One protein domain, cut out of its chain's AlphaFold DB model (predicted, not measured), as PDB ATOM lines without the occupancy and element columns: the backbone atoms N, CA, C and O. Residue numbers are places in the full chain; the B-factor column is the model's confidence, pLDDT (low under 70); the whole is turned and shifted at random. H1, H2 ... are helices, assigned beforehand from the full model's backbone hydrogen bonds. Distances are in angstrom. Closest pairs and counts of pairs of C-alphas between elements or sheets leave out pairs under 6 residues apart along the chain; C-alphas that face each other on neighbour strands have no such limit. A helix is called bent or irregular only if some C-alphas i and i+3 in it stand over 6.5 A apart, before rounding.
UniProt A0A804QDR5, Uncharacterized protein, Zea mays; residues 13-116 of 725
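AT A GLANCE: This is residues 13 to 116 of the 725 residues of an uncharacterized protein of Zea mays (UniProt A0A804QDR5). A helical hairpin, H4 and H5 side by side, makes one end of the domain; H3 and H6 cross steeply beside the end of the hairpin where H4 begins and H5 ends, and the four form a small helical body. Far from the hairpin, H1 is set off from the other helices on the strand-free link of residues 27 to 34, and residues 14 to 20, of which 16 to 20 belong to H1, stick out. The very short H2 sits at the corner with H3, and after H6 a stretch with no named element, residues 98 to 116, winds on to the end of the printed part. The printed part has 104 residues, with six named helices in the order H1 to H6 and no named strand, and the class is all helix. It is compact, with a radius of gyration of the C-alphas of 14.8 A, and it spans 40 by 36 by 26 A.

HOW THE PARTS SIT: H4, residues 57 to 71, is the longest helix, and with H5, residues 77 to 88, it forms a helical hairpin. They touch at a shallow tilt of 9 degrees, opposite ways; their closest C-alphas, those of Val 59 and Thr 87, are 6.6 A apart. H3, residues 42 to 52, is close to H4 but not clearly touching, the closest C-alphas being those of Leu 52 and Glu 60 at 6.1 A. H3 touches H6, residues 90 to 97, at a steep tilt of 44 degrees, opposite ways, with the C-alphas of Arg 50 and Ala 96 closest at 5.5 A. H5 and H6 are close but not clearly touching and about perpendicular at 74 degrees; their closest C-alphas, those of Arg 85 and Leu 93, are 7.0 A apart. H2, residues 35 to 38, and H3 only just touch, and only at the corner, with 3 pairs of C-alphas within 8 A; the closest are those of Ile 38 and Gln 44, 5.9 A. H1, residues 16 to 26, touches no helix. Every O i to N i+4 pair is within hydrogen-bond range in H1, H3, H5 and H6, against 9 of 11 in H4; H2 is too short for such a pair.

IN THESE COORDINATES: H4 is 22.0 A from first to last C-alpha, beginning at C-alpha 57, (-8.031, 7.250, 19.572). It is only just irregular: C-alphas 58 and 61 are 6.9 A apart. H5 measures 16.2 A, H3 15.3 A, H1 15.0 A, H6 10.7 A and H2 5.6 A. H1 begins at C-alpha 16, (20.099, -8.344, -1.082), and H6 ends at C-alpha 97, (1.711, 2.478, 2.785).

THE WHOLE: The C-alphas of Lys 26 and Glu 58, the two farthest apart, are 42.1 A from each other. The printed part has no cut. The link from H1 to H2 is short, with 8 residues, and the other four links are tight. The mean pLDDT of the printed part is 79.8; residues 23 to 34 and 108 to 116 are under 70.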
ATOM      1  N   PHE A  13      23.528  -0.798   0.636       82.06
ATOM      2  CA  PHE A  13      24.071  -0.833  -0.738       82.06
ATOM      3  C   PHE A  13      24.622  -2.201  -1.169       82.06
ATOM      4  O   PHE A  13      24.559  -2.559  -2.346       82.06
ATOM      5  N   ARG A  14      25.168  -2.976  -0.224       82.12
ATOM      6  CA  ARG A  14      25.772  -4.293  -0.488       82.12
ATOM      7  C   ARG A  14      24.810  -5.467  -0.237       82.12
ATOM      8  O   ARG A  14      25.073  -6.573  -0.707       82.12
ATOM      9  N   SER A  15      23.685  -5.230   0.440       86.50
ATOM     10  CA  SER A  15      22.678  -6.241   0.792       86.50
ATOM     11  C   SER A  15      21.822  -6.737  -0.382       86.50
ATOM     12  O   SER A  15      21.611  -6.054  -1.391       86.50
ATOM     13  N   ASP A  16      21.169  -7.887  -0.190       79.38
ATOM     14  CA  ASP A  16      20.099  -8.344  -1.082       79.38
ATOM     15  C   ASP A  16      18.836  -7.475  -1.045       79.38
ATOM     16  O   ASP A  16      18.016  -7.554  -1.963       79.38
ATOM     17  N   ALA A  17      18.647  -6.623  -0.033       74.25
ATOM     18  CA  ALA A  17      17.590  -5.614  -0.067       74.25
ATOM     19  C   ALA A  17      17.891  -4.556  -1.146       74.25
ATOM     20  O   ALA A  17      17.028  -4.294  -1.988       74.25
ATOM     21  N   TYR A  18      19.129  -4.051  -1.223       82.25
ATOM     22  CA  TYR A  18      19.548  -3.165  -2.313       82.25
ATOM     23  C   TYR A  18      19.597  -3.885  -3.659       82.25
ATOM     24  O   TYR A  18      19.106  -3.325  -4.635       82.25
ATOM     25  N   ARG A  19      20.108  -5.126  -3.754       78.00
ATOM     26  CA  ARG A  19      20.109  -5.857  -5.042       78.00
ATOM     27  C   ARG A  19      18.688  -6.001  -5.601       78.00
ATOM     28  O   ARG A  19      18.459  -5.657  -6.764       78.00
ATOM     29  N   ARG A  20      17.711  -6.380  -4.765       73.75
ATOM     30  CA  ARG A  20      16.280  -6.403  -5.132       73.75
ATOM     31  C   ARG A  20      15.758  -5.006  -5.491       73.75
ATOM     32  O   ARG A  20      15.183  -4.839  -6.564       73.75
ATOM     33  N   TRP A  21      16.005  -3.988  -4.665       74.50
ATOM     34  CA  TRP A  21      15.584  -2.601  -4.922       74.50
ATOM     35  C   TRP A  21      16.163  -2.027  -6.223       74.50
ATOM     36  O   TRP A  21      15.441  -1.376  -6.975       74.50
ATOM     37  N   ALA A  22      17.429  -2.300  -6.539       73.12
ATOM     38  CA  ALA A  22      18.126  -1.812  -7.726       73.12
ATOM     39  C   ALA A  22      17.669  -2.533  -9.004       73.12
ATOM     40  O   ALA A  22      17.525  -1.892 -10.050       73.12
ATOM     41  N   VAL A  23      17.385  -3.840  -8.928       69.12
ATOM     42  CA  VAL A  23      16.717  -4.585 -10.009       69.12
ATOM     43  C   VAL A  23      15.310  -4.033 -10.229       69.12
ATOM     44  O   VAL A  23      14.988  -3.654 -11.354       69.12
ATOM     45  N   CYS A  24      14.514  -3.856  -9.171       59.62
ATOM     46  CA  CYS A  24      13.200  -3.215  -9.256       59.62
ATOM     47  C   CYS A  24      13.290  -1.788  -9.821       59.62
ATOM     48  O   CYS A  24      12.483  -1.428 -10.672       59.62
ATOM     49  N   ARG A  25      14.299  -0.991  -9.436       64.62
ATOM     50  CA  ARG A  25      14.540   0.372  -9.948       64.62
ATOM     51  C   ARG A  25      14.862   0.380 -11.443       64.62
ATOM     52  O   ARG A  25      14.380   1.268 -12.141       64.62
ATOM     53  N   LYS A  26      15.604  -0.610 -11.948       62.41
ATOM     54  CA  LYS A  26      15.845  -0.815 -13.391       62.41
ATOM     55  C   LYS A  26      14.602  -1.364 -14.111       62.41
ATOM     56  O   LYS A  26      14.355  -1.004 -15.257       62.41
ATOM     57  N   ALA A  27      13.782  -2.158 -13.424       54.03
ATOM     58  CA  ALA A  27      12.500  -2.674 -13.906       54.03
ATOM     59  C   ALA A  27      11.328  -1.670 -13.798       54.03
ATOM     60  O   ALA A  27      10.202  -2.010 -14.171       54.03
ATOM     61  N   ARG A  28      11.565  -0.419 -13.356       51.91
ATOM     62  CA  ARG A  28      10.578   0.681 -13.337       51.91
ATOM     63  C   ARG A  28      10.209   1.144 -14.754       51.91
ATOM     64  O   ARG A  28      10.431   2.289 -15.145       51.91
ATOM     65  N   SER A  29       9.520   0.291 -15.513       50.22
ATOM     66  CA  SER A  29       8.623   0.772 -16.565       50.22
ATOM     67  C   SER A  29       7.593   1.674 -15.882       50.22
ATOM     68  O   SER A  29       6.863   1.161 -15.043       50.22
ATOM     69  N   ARG A  30       7.585   2.982 -16.189       55.16
ATOM     70  CA  ARG A  30       6.511   4.009 -16.066       55.16
ATOM     71  C   ARG A  30       5.304   3.738 -15.114       55.16
ATOM     72  O   ARG A  30       4.173   4.023 -15.499       55.16
ATOM     73  N   ARG A  31       5.503   3.125 -13.939       54.91
ATOM     74  CA  ARG A  31       4.442   2.524 -13.091       54.91
ATOM     75  C   ARG A  31       4.758   2.520 -11.583       54.91
ATOM     76  O   ARG A  31       4.163   1.757 -10.830       54.91
ATOM     77  N   CYS A  32       5.695   3.352 -11.145       55.44
ATOM     78  CA  CYS A  32       5.980   3.611  -9.733       55.44
ATOM     79  C   CYS A  32       5.773   5.099  -9.449       55.44
ATOM     80  O   CYS A  32       6.080   5.934 -10.304       55.44
ATOM     81  N   ILE A  33       5.285   5.433  -8.263       59.75
ATOM     82  CA  ILE A  33       5.009   6.818  -7.876       59.75
ATOM     83  C   ILE A  33       6.171   7.370  -7.028       59.75
ATOM     84  O   ILE A  33       6.880   6.621  -6.354       59.75
ATOM     85  N   PHE A  34       6.440   8.674  -7.143       61.81
ATOM     86  CA  PHE A  34       7.415   9.376  -6.298       61.81
ATOM     87  C   PHE A  34       6.825   9.578  -4.898       61.81
ATOM     88  O   PHE A  34       5.645   9.894  -4.806       61.81
ATOM     89  N   GLY A  35       7.626   9.443  -3.834       70.19
ATOM     90  CA  GLY A  35       7.135   9.406  -2.444       70.19
ATOM     91  C   GLY A  35       6.159  10.532  -2.081       70.19
ATOM     92  O   GLY A  35       5.084  10.253  -1.569       70.19
ATOM     93  N   LEU A  36       6.471  11.775  -2.466       75.00
ATOM     94  CA  LEU A  36       5.597  12.949  -2.300       75.00
ATOM     95  C   LEU A  36       4.160  12.728  -2.812       75.00
ATOM     96  O   LEU A  36       3.208  13.067  -2.126       75.00
ATOM     97  N   ARG A  37       3.984  12.084  -3.977       79.50
ATOM     98  CA  ARG A  37       2.668  11.810  -4.594       79.50
ATOM     99  C   ARG A  37       1.850  10.712  -3.888       79.50
ATOM    100  O   ARG A  37       0.760  10.390  -4.357       79.50
ATOM    101  N   ILE A  38       2.364  10.111  -2.814       84.88
ATOM    102  CA  ILE A  38       1.564   9.294  -1.886       84.88
ATOM    103  C   ILE A  38       0.764  10.227  -0.966       84.88
ATOM    104  O   ILE A  38      -0.422  10.015  -0.751       84.88
ATOM    105  N   PHE A  39       1.393  11.312  -0.515       86.88
ATOM    106  CA  PHE A  39       0.832  12.334   0.366       86.88
ATOM    107  C   PHE A  39       0.151  13.456  -0.438       86.88
ATOM    108  O   PHE A  39       0.355  14.640  -0.185       86.88
ATOM    109  N   SER A  40      -0.610  13.097  -1.478       84.06
ATOM    110  CA  SER A  40      -1.439  14.052  -2.228       84.06
ATOM    111  C   SER A  40      -2.693  13.393  -2.814       84.06
ATOM    112  O   SER A  40      -2.613  12.343  -3.463       84.06
ATOM    113  N   GLY A  41      -3.851  14.039  -2.659       86.06
ATOM    114  CA  GLY A  41      -5.113  13.630  -3.294       86.06
ATOM    115  C   GLY A  41      -5.646  12.277  -2.784       86.06
ATOM    116  O   GLY A  41      -5.492  11.976  -1.601       86.06
ATOM    117  N   PRO A  42      -6.236  11.411  -3.634       83.75
ATOM    118  CA  PRO A  42      -6.920  10.198  -3.164       83.75
ATOM    119  C   PRO A  42      -5.994   9.193  -2.459       83.75
ATOM    120  O   PRO A  42      -6.449   8.380  -1.663       83.75
ATOM    121  N   ARG A  43      -4.678   9.259  -2.705       86.25
ATOM    122  CA  ARG A  43      -3.676   8.416  -2.027       86.25
ATOM    123  C   ARG A  43      -3.373   8.885  -0.606       86.25
ATOM    124  O   ARG A  43      -3.049   8.056   0.236       86.25
ATOM    125  N   GLN A  44      -3.524  10.181  -0.347       90.25
ATOM    126  CA  GLN A  44      -3.407  10.780   0.980       90.25
ATOM    127  C   GLN A  44      -4.627  10.436   1.830       90.25
ATOM    128  O   GLN A  44      -4.467  10.076   2.989       90.25
ATOM    129  N   GLN A  45      -5.823  10.487   1.233       88.94
ATOM    130  CA  GLN A  45      -7.072  10.064   1.871       88.94
ATOM    131  C   GLN A  45      -7.014   8.572   2.233       88.94
ATOM    132  O   GLN A  45      -7.159   8.230   3.399       88.94
ATOM    133  N   GLU A  46      -6.674   7.699   1.277       90.44
ATOM    134  CA  GLU A  46      -6.475   6.259   1.518       90.44
ATOM    135  C   GLU A  46      -5.392   5.982   2.582       90.44
ATOM    136  O   GLU A  46      -5.567   5.102   3.425       90.44
ATOM    137  N   LEU A  47      -4.274   6.723   2.579       92.12
ATOM    138  CA  LEU A  47      -3.246   6.600   3.616       92.12
ATOM    139  C   LEU A  47      -3.792   6.998   4.993       92.12
ATOM    140  O   LEU A  47      -3.621   6.244   5.945       92.12
ATOM    141  N   LEU A  48      -4.460   8.148   5.095       92.25
ATOM    142  CA  LEU A  48      -5.035   8.651   6.341       92.25
ATOM    143  C   LEU A  48      -6.081   7.679   6.904       92.25
ATOM    144  O   LEU A  48      -5.986   7.319   8.072       92.25
ATOM    145  N   SER A  49      -7.001   7.168   6.079       91.19
ATOM    146  CA  SER A  49      -7.991   6.164   6.499       91.19
ATOM    147  C   SER A  49      -7.345   4.886   7.047       91.19
ATOM    148  O   SER A  49      -7.825   4.334   8.033       91.19
ATOM    149  N   ARG A  50      -6.237   4.423   6.452       91.50
ATOM    150  CA  ARG A  50      -5.492   3.246   6.939       91.50
ATOM    151  C   ARG A  50      -4.689   3.501   8.205       91.50
ATOM    152  O   ARG A  50      -4.481   2.563   8.966       91.50
ATOM    153  N   LEU A  51      -4.190   4.723   8.389       92.62
ATOM    154  CA  LEU A  51      -3.501   5.112   9.614       92.62
ATOM    155  C   LEU A  51      -4.524   5.209  10.751       92.62
ATOM    156  O   LEU A  51      -4.356   4.505  11.735       92.62
ATOM    157  N   LEU A  52      -5.623   5.955  10.574       89.75
ATOM    158  CA  LEU A  52      -6.715   6.063  11.554       89.75
ATOM    159  C   LEU A  52      -7.268   4.686  11.966       89.75
ATOM    160  O   LEU A  52      -7.390   4.410  13.151       89.75
ATOM    161  N   ALA A  53      -7.489   3.772  11.015       87.69
ATOM    162  CA  ALA A  53      -7.919   2.396  11.300       87.69
ATOM    163  C   ALA A  53      -6.851   1.499  11.982       87.69
ATOM    164  O   ALA A  53      -7.074   0.297  12.142       87.69
ATOM    165  N   GLY A  54      -5.679   2.044  12.329       81.81
ATOM    166  CA  GLY A  54      -4.532   1.322  12.884       81.81
ATOM    167  C   GLY A  54      -3.799   2.028  14.033       81.81
ATOM    168  O   GLY A  54      -2.742   1.536  14.432       81.81
ATOM    169  N   VAL A  55      -4.325   3.136  14.571       86.12
ATOM    170  CA  VAL A  55      -3.839   3.777  15.812       86.12
ATOM    171  C   VAL A  55      -4.927   3.810  16.888       86.12
ATOM    172  O   VAL A  55      -6.098   3.573  16.612       86.12
ATOM    173  N   ALA A  56      -4.529   4.086  18.132       83.38
ATOM    174  CA  ALA A  56      -5.460   4.368  19.222       83.38
ATOM    175  C   ALA A  56      -6.058   5.783  19.094       83.38
ATOM    176  O   ALA A  56      -5.402   6.688  18.569       83.38
ATOM    177  N   ARG A  57      -7.264   5.986  19.650       86.19
ATOM    178  CA  ARG A  57      -8.031   7.250  19.572       86.19
ATOM    179  C   ARG A  57      -7.242   8.489  20.009       86.19
ATOM    180  O   ARG A  57      -7.403   9.559  19.433       86.19
ATOM    181  N   GLU A  58      -6.342   8.333  20.978       85.56
ATOM    182  CA  GLU A  58      -5.428   9.376  21.472       85.56
ATOM    183  C   GLU A  58      -4.538   9.994  20.375       85.56
ATOM    184  O   GLU A  58      -4.153  11.158  20.467       85.56
ATOM    185  N   VAL A  59      -4.219   9.232  19.322       87.44
ATOM    186  CA  VAL A  59      -3.316   9.648  18.237       87.44
ATOM    187  C   VAL A  59      -4.081  10.215  17.032       87.44
ATOM    188  O   VAL A  59      -3.482  10.882  16.190       87.44
ATOM    189  N   GLU A  60      -5.401  10.023  16.946       88.56
ATOM    190  CA  GLU A  60      -6.213  10.467  15.801       88.56
ATOM    191  C   GLU A  60      -6.186  11.993  15.614       88.56
ATOM    192  O   GLU A  60      -5.943  12.473  14.506       88.56
ATOM    193  N   ALA A  61      -6.370  12.768  16.688       89.19
ATOM    194  CA  ALA A  61      -6.346  14.230  16.614       89.19
ATOM    195  C   ALA A  61      -4.946  14.795  16.261       89.19
ATOM    196  O   ALA A  61      -4.861  15.577  15.309       89.19
ATOM    197  N   PRO A  62      -3.834  14.364  16.904       91.56
ATOM    198  CA  PRO A  62      -2.481  14.696  16.447       91.56
ATOM    199  C   PRO A  62      -2.212  14.324  14.981       91.56
ATOM    200  O   PRO A  62      -1.592  15.095  14.250       91.56
ATOM    201  N   LEU A  63      -2.693  13.164  14.526       92.50
ATOM    202  CA  LEU A  63      -2.513  12.698  13.150       92.50
ATOM    203  C   LEU A  63      -3.243  13.585  12.130       92.50
ATOM    204  O   LEU A  63      -2.679  13.912  11.082       92.50
ATOM    205  N   LEU A  64      -4.479  13.989  12.428       91.06
ATOM    206  CA  LEU A  64      -5.251  14.897  11.577       91.06
ATOM    207  C   LEU A  64      -4.567  16.266  11.456       91.06
ATOM    208  O   LEU A  64      -4.432  16.776  10.341       91.06
ATOM    209  N   GLU A  65      -4.054  16.813  12.560       92.12
ATOM    210  CA  GLU A  65      -3.331  18.090  12.551       92.12
ATOM    211  C   GLU A  65      -2.013  17.999  11.754       92.12
ATOM    212  O   GLU A  65      -1.713  18.882  10.952       92.12
ATOM    213  N   VAL A  66      -1.275  16.885  11.848       91.88
ATOM    214  CA  VAL A  66      -0.071  16.629  11.026       91.88
ATOM    215  C   VAL A  66      -0.380  16.619   9.520       91.88
ATOM    216  O   VAL A  66       0.401  17.150   8.726       91.88
ATOM    217  N   PHE A  67      -1.522  16.067   9.097       90.75
ATOM    218  CA  PHE A  67      -1.946  16.126   7.691       90.75
ATOM    219  C   PHE A  67      -2.511  17.494   7.272       90.75
ATOM    220  O   PHE A  67      -2.370  17.867   6.105       90.75
ATOM    221  N   LYS A  68      -3.103  18.258   8.194       91.44
ATOM    222  CA  LYS A  68      -3.542  19.644   7.969       91.44
ATOM    223  C   LYS A  68      -2.346  20.578   7.745       91.44
ATOM    224  O   LYS A  68      -2.288  21.231   6.708       91.44
ATOM    225  N   ILE A  69      -1.333  20.510   8.608       89.06
ATOM    226  CA  ILE A  69      -0.052  21.232   8.491       89.06
ATOM    227  C   ILE A  69       0.673  20.926   7.159       89.06
ATOM    228  O   ILE A  69       1.312  21.803   6.572       89.06
ATOM    229  N   LEU A  70       0.559  19.699   6.628       89.00
ATOM    230  CA  LEU A  70       1.053  19.374   5.281       89.00
ATOM    231  C   LEU A  70       0.260  20.094   4.178       89.00
ATOM    232  O   LEU A  70       0.862  20.625   3.246       89.00
ATOM    233  N   ASN A  71      -1.073  20.088   4.261       86.50
ATOM    234  CA  ASN A  71      -1.954  20.699   3.258       86.50
ATOM    235  C   ASN A  71      -1.831  22.228   3.222       86.50
ATOM    236  O   ASN A  71      -1.902  22.823   2.150       86.50
ATOM    237  N   GLU A  72      -1.615  22.846   4.384       88.62
ATOM    238  CA  GLU A  72      -1.337  24.279   4.542       88.62
ATOM    239  C   GLU A  72       0.080  24.660   4.066       88.62
ATOM    240  O   GLU A  72       0.362  25.834   3.836       88.62
ATOM    241  N   GLY A  73       0.978  23.680   3.888       82.69
ATOM    242  CA  GLY A  73       2.354  23.895   3.430       82.69
ATOM    243  C   GLY A  73       3.270  24.563   4.464       82.69
ATOM    244  O   GLY A  73       4.351  25.027   4.107       82.69
ATOM    245  N   THR A  74       2.852  24.617   5.731       82.19
ATOM    246  CA  THR A  74       3.533  25.330   6.824       82.19
ATOM    247  C   THR A  74       4.742  24.578   7.389       82.19
ATOM    248  O   THR A  74       5.600  25.188   8.023       82.19
ATOM    249  N   SER A  75       4.863  23.273   7.120       84.31
ATOM    250  CA  SER A  75       6.038  22.459   7.470       84.31
ATOM    251  C   SER A  75       6.816  21.991   6.238       84.31
ATOM    252  O   SER A  75       6.256  21.784   5.158       84.31
ATOM    253  N   THR A  76       8.124  21.761   6.394       87.88
ATOM    254  CA  THR A  76       8.904  21.075   5.355       87.88
ATOM    255  C   THR A  76       8.524  19.595   5.307       87.88
ATOM    256  O   THR A  76       8.215  18.981   6.329       87.88
ATOM    257  N   PHE A  77       8.596  18.979   4.122       85.31
ATOM    258  CA  PHE A  77       8.226  17.568   3.956       85.31
ATOM    259  C   PHE A  77       9.047  16.615   4.847       85.31
ATOM    260  O   PHE A  77       8.536  15.584   5.277       85.31
ATOM    261  N   GLU A  78      10.298  16.960   5.163       85.50
ATOM    262  CA  GLU A  78      11.123  16.177   6.089       85.50
ATOM    263  C   GLU A  78      10.576  16.231   7.521       85.50
ATOM    264  O   GLU A  78      10.427  15.181   8.144       85.50
ATOM    265  N   GLN A  79      10.190  17.417   8.009       88.00
ATOM    266  CA  GLN A  79       9.561  17.563   9.324       88.00
ATOM    267  C   GLN A  79       8.196  16.870   9.372       88.00
ATOM    268  O   GLN A  79       7.936  16.120  10.306       88.00
ATOM    269  N   PHE A  80       7.368  17.003   8.330       90.50
ATOM    270  CA  PHE A  80       6.115  16.247   8.217       90.50
ATOM    271  C   PHE A  80       6.336  14.726   8.343       90.50
ATOM    272  O   PHE A  80       5.639  14.069   9.112       90.50
ATOM    273  N   ILE A  81       7.325  14.152   7.643       89.62
ATOM    274  CA  ILE A  81       7.618  12.710   7.729       89.62
ATOM    275  C   ILE A  81       8.173  12.314   9.105       89.62
ATOM    276  O   ILE A  81       7.869  11.216   9.580       89.62
ATOM    277  N   LEU A  82       8.950  13.176   9.765       89.44
ATOM    278  CA  LEU A  82       9.430  12.934  11.129       89.44
ATOM    279  C   LEU A  82       8.278  12.950  12.145       89.44
ATOM    280  O   LEU A  82       8.162  12.002  12.921       89.44
ATOM    281  N   THR A  83       7.387  13.943  12.090       90.56
ATOM    282  CA  THR A  83       6.226  14.046  12.991       90.56
ATOM    283  C   THR A  83       5.177  12.965  12.713       90.56
ATOM    284  O   THR A  83       4.598  12.404  13.641       90.56
ATOM    285  N   LEU A  84       4.972  12.574  11.449       90.94
ATOM    286  CA  LEU A  84       4.130  11.425  11.093       90.94
ATOM    287  C   LEU A  84       4.721  10.098  11.606       90.94
ATOM    288  O   LEU A  84       3.988   9.197  12.016       90.94
ATOM    289  N   ARG A  85       6.056   9.969  11.609       90.69
ATOM    290  CA  ARG A  85       6.758   8.804  12.167       90.69
ATOM    291  C   ARG A  85       6.699   8.770  13.697       90.69
ATOM    292  O   ARG A  85       6.626   7.666  14.234       90.69
ATOM    293  N   SER A  86       6.772   9.909  14.387       90.94
ATOM    294  CA  SER A  86       6.714   9.953  15.856       90.94
ATOM    295  C   SER A  86       5.296   9.773  16.398       90.94
ATOM    296  O   SER A  86       5.139   9.104  17.411       90.94
ATOM    297  N   THR A  87       4.275  10.293  15.707       90.31
ATOM    298  CA  THR A  87       2.860  10.102  16.080       90.31
ATOM    299  C   THR A  87       2.392   8.663  15.862       90.31
ATOM    300  O   THR A  87       1.967   8.013  16.809       90.31
ATOM    301  N   VAL A  88       2.482   8.133  14.635       90.06
ATOM    302  CA  VAL A  88       1.869   6.830  14.284       90.06
ATOM    303  C   VAL A  88       2.849   5.651  14.383       90.06
ATOM    304  O   VAL A  88       2.450   4.488  14.357       90.06
ATOM    305  N   GLY A  89       4.149   5.920  14.512       89.00
ATOM    306  CA  GLY A  89       5.184   4.891  14.566       89.00
ATOM    307  C   GLY A  89       5.584   4.351  13.186       89.00
ATOM    308  O   GLY A  89       4.780   4.178  12.267       89.00
ATOM    309  N   ALA A  90       6.873   4.036  13.029       87.31
ATOM    310  CA  ALA A  90       7.440   3.623  11.740       87.31
ATOM    311  C   ALA A  90       6.810   2.334  11.170       87.31
ATOM    312  O   ALA A  90       6.619   2.231   9.958       87.31
ATOM    313  N   GLN A  91       6.471   1.367  12.029       85.62
ATOM    314  CA  GLN A  91       5.905   0.081  11.614       85.62
ATOM    315  C   GLN A  91       4.497   0.240  11.023       85.62
ATOM    316  O   GLN A  91       4.226  -0.270   9.934       85.62
ATOM    317  N   VAL A  92       3.623   0.990  11.702       89.56
ATOM    318  CA  VAL A  92       2.248   1.251  11.247       89.56
ATOM    319  C   VAL A  92       2.268   2.080   9.962       89.56
ATOM    320  O   VAL A  92       1.567   1.741   9.011       89.56
ATOM    321  N   LEU A  93       3.149   3.083   9.860       90.44
ATOM    322  CA  LEU A  93       3.327   3.872   8.636       90.44
ATOM    323  C   LEU A  93       3.747   3.009   7.426       90.44
ATOM    324  O   LEU A  93       3.165   3.129   6.346       90.44
ATOM    325  N   VAL A  94       4.712   2.098   7.593       88.44
ATOM    326  CA  VAL A  94       5.128   1.166   6.523       88.44
ATOM    327  C   VAL A  94       4.004   0.188   6.157       88.44
ATOM    328  O   VAL A  94       3.794  -0.090   4.970       88.44
ATOM    329  N   GLN A  95       3.249  -0.299   7.146       87.94
ATOM    330  CA  GLN A  95       2.099  -1.183   6.941       87.94
ATOM    331  C   GLN A  95       0.957  -0.481   6.187       87.94
ATOM    332  O   GLN A  95       0.432  -1.054   5.230       87.94
ATOM    333  N   ALA A  96       0.630   0.764   6.544       90.31
ATOM    334  CA  ALA A  96      -0.406   1.570   5.900       90.31
ATOM    335  C   ALA A  96      -0.046   1.949   4.451       90.31
ATOM    336  O   ALA A  96      -0.903   1.880   3.568       90.31
ATOM    337  N   ILE A  97       1.226   2.263   4.164       89.06
ATOM    338  CA  ILE A  97       1.711   2.478   2.785       89.06
ATOM    339  C   ILE A  97       1.651   1.175   1.963       89.06
ATOM    340  O   ILE A  97       1.423   1.211   0.750       89.06
ATOM    341  N   GLY A  98       1.815   0.015   2.608       85.31
ATOM    342  CA  GLY A  98       1.549  -1.290   2.000       85.31
ATOM    343  C   GLY A  98       2.487  -1.644   0.843       85.31
ATOM    344  O   GLY A  98       2.050  -2.244  -0.138       85.31
ATOM    345  N   ILE A  99       3.767  -1.264   0.923       82.06
ATOM    346  CA  ILE A  99       4.745  -1.456  -0.162       82.06
ATOM    347  C   ILE A  99       4.781  -2.935  -0.595       82.06
ATOM    348  O   ILE A  99       5.000  -3.834   0.217       82.06
ATOM    349  N   GLY A 100       4.550  -3.200  -1.883       70.19
ATOM    350  CA  GLY A 100       4.483  -4.544  -2.460       70.19
ATOM    351  C   GLY A 100       3.165  -5.303  -2.244       70.19
ATOM    352  O   GLY A 100       3.008  -6.383  -2.811       70.19
ATOM    353  N   LYS A 101       2.183  -4.774  -1.496       79.44
ATOM    354  CA  LYS A 101       0.898  -5.441  -1.176       79.44
ATOM    355  C   LYS A 101      -0.132  -5.396  -2.327       79.44
ATOM    356  O   LYS A 101      -1.339  -5.282  -2.110       79.44
ATOM    357  N   GLY A 102       0.330  -5.508  -3.573       74.88
ATOM    358  CA  GLY A 102      -0.517  -5.640  -4.763       74.88
ATOM    359  C   GLY A 102      -1.477  -4.462  -4.960       74.88
ATOM    360  O   GLY A 102      -1.041  -3.330  -5.149       74.88
ATOM    361  N   LYS A 103      -2.794  -4.724  -4.924       76.50
ATOM    362  CA  LYS A 103      -3.831  -3.682  -5.075       76.50
ATOM    363  C   LYS A 103      -3.832  -2.648  -3.938       76.50
ATOM    364  O   LYS A 103      -4.302  -1.538  -4.150       76.50
ATOM    365  N   TYR A 104      -3.278  -2.999  -2.776       77.12
ATOM    366  CA  TYR A 104      -3.174  -2.115  -1.616       77.12
ATOM    367  C   TYR A 104      -1.882  -1.274  -1.607       77.12
ATOM    368  O   TYR A 104      -1.730  -0.425  -0.737       77.12
ATOM    369  N   ASP A 105      -0.953  -1.460  -2.547       83.62
ATOM    370  CA  ASP A 105       0.324  -0.731  -2.571       83.62
ATOM    371  C   ASP A 105       0.143   0.744  -2.985       83.62
ATOM    372  O   ASP A 105      -0.104   1.049  -4.160       83.62
ATOM    373  N   LEU A 106       0.323   1.677  -2.040       83.62
ATOM    374  CA  LEU A 106       0.193   3.117  -2.303       83.62
ATOM    375  C   LEU A 106       1.315   3.680  -3.191       83.62
ATOM    376  O   LEU A 106       1.156   4.755  -3.773       83.62
ATOM    377  N   THR A 107       2.426   2.955  -3.352       78.94
ATOM    378  CA  THR A 107       3.509   3.290  -4.294       78.94
ATOM    379  C   THR A 107       3.202   2.814  -5.726       78.94
ATOM    380  O   THR A 107       3.801   3.297  -6.700       78.94
ATOM    381  N   GLY A 108       2.250   1.882  -5.857       69.38
ATOM    382  CA  GLY A 108       1.821   1.245  -7.096       69.38
ATOM    383  C   GLY A 108       0.724   2.004  -7.849       69.38
ATOM    384  O   GLY A 108      -0.063   2.774  -7.299       69.38
ATOM    385  N   PHE A 109       0.627   1.761  -9.156       62.66
ATOM    386  CA  PHE A 109      -0.306   2.464 -10.054       62.66
ATOM    387  C   PHE A 109      -1.788   2.046  -9.931       62.66
ATOM    388  O   PHE A 109      -2.612   2.584 -10.663       62.66
ATOM    389  N   ALA A 110      -2.142   1.119  -9.032       55.09
ATOM    390  CA  ALA A 110      -3.498   0.562  -8.926       55.09
ATOM    391  C   ALA A 110      -4.578   1.591  -8.529       55.09
ATOM    392  O   ALA A 110      -5.726   1.451  -8.941       55.09
ATOM    393  N   LEU A 111      -4.203   2.626  -7.769       59.00
ATOM    394  CA  LEU A 111      -5.112   3.628  -7.196       59.00
ATOM    395  C   LEU A 111      -5.178   4.960  -7.977       59.00
ATOM    396  O   LEU A 111      -5.709   5.932  -7.454       59.00
ATOM    397  N   ASP A 112      -4.644   5.056  -9.205       54.75
ATOM    398  CA  ASP A 112      -4.855   6.253 -10.051       54.75
ATOM    399  C   ASP A 112      -6.169   6.072 -10.858       54.75
ATOM    400  O   ASP A 112      -6.170   5.341 -11.858       54.75
ATOM    401  N   PRO A 113      -7.296   6.727 -10.486       51.22
ATOM    402  CA  PRO A 113      -8.608   6.477 -11.100       51.22
ATOM    403  C   PRO A 113      -8.654   6.844 -12.590       51.22
ATOM    404  O   PRO A 113      -9.407   6.253 -13.354       51.22
ATOM    405  N   SER A 114      -7.769   7.741 -13.040       49.78
ATOM    406  CA  SER A 114      -7.612   8.146 -14.444       49.78
ATOM    407  C   SER A 114      -7.264   7.005 -15.411       49.78
ATOM    408  O   SER A 114      -7.328   7.198 -16.630       49.78
ATOM    409  N   ARG A 115      -6.881   5.828 -14.893       49.53
ATOM    410  CA  ARG A 115      -6.507   4.647 -15.683       49.53
ATOM    411  C   ARG A 115      -7.362   3.407 -15.420       49.53
ATOM    412  O   ARG A 115      -7.328   2.479 -16.229       49.53
ATOM    413  N   ASN A 116      -8.138   3.397 -14.343       42.22
ATOM    414  CA  ASN A 116      -9.107   2.343 -14.086       42.22
ATOM    415  C   ASN A 116     -10.385   2.669 -14.865       42.22
ATOM    416  O   ASN A 116     -11.209   3.457 -14.416       42.22
TER     417      ASN A 116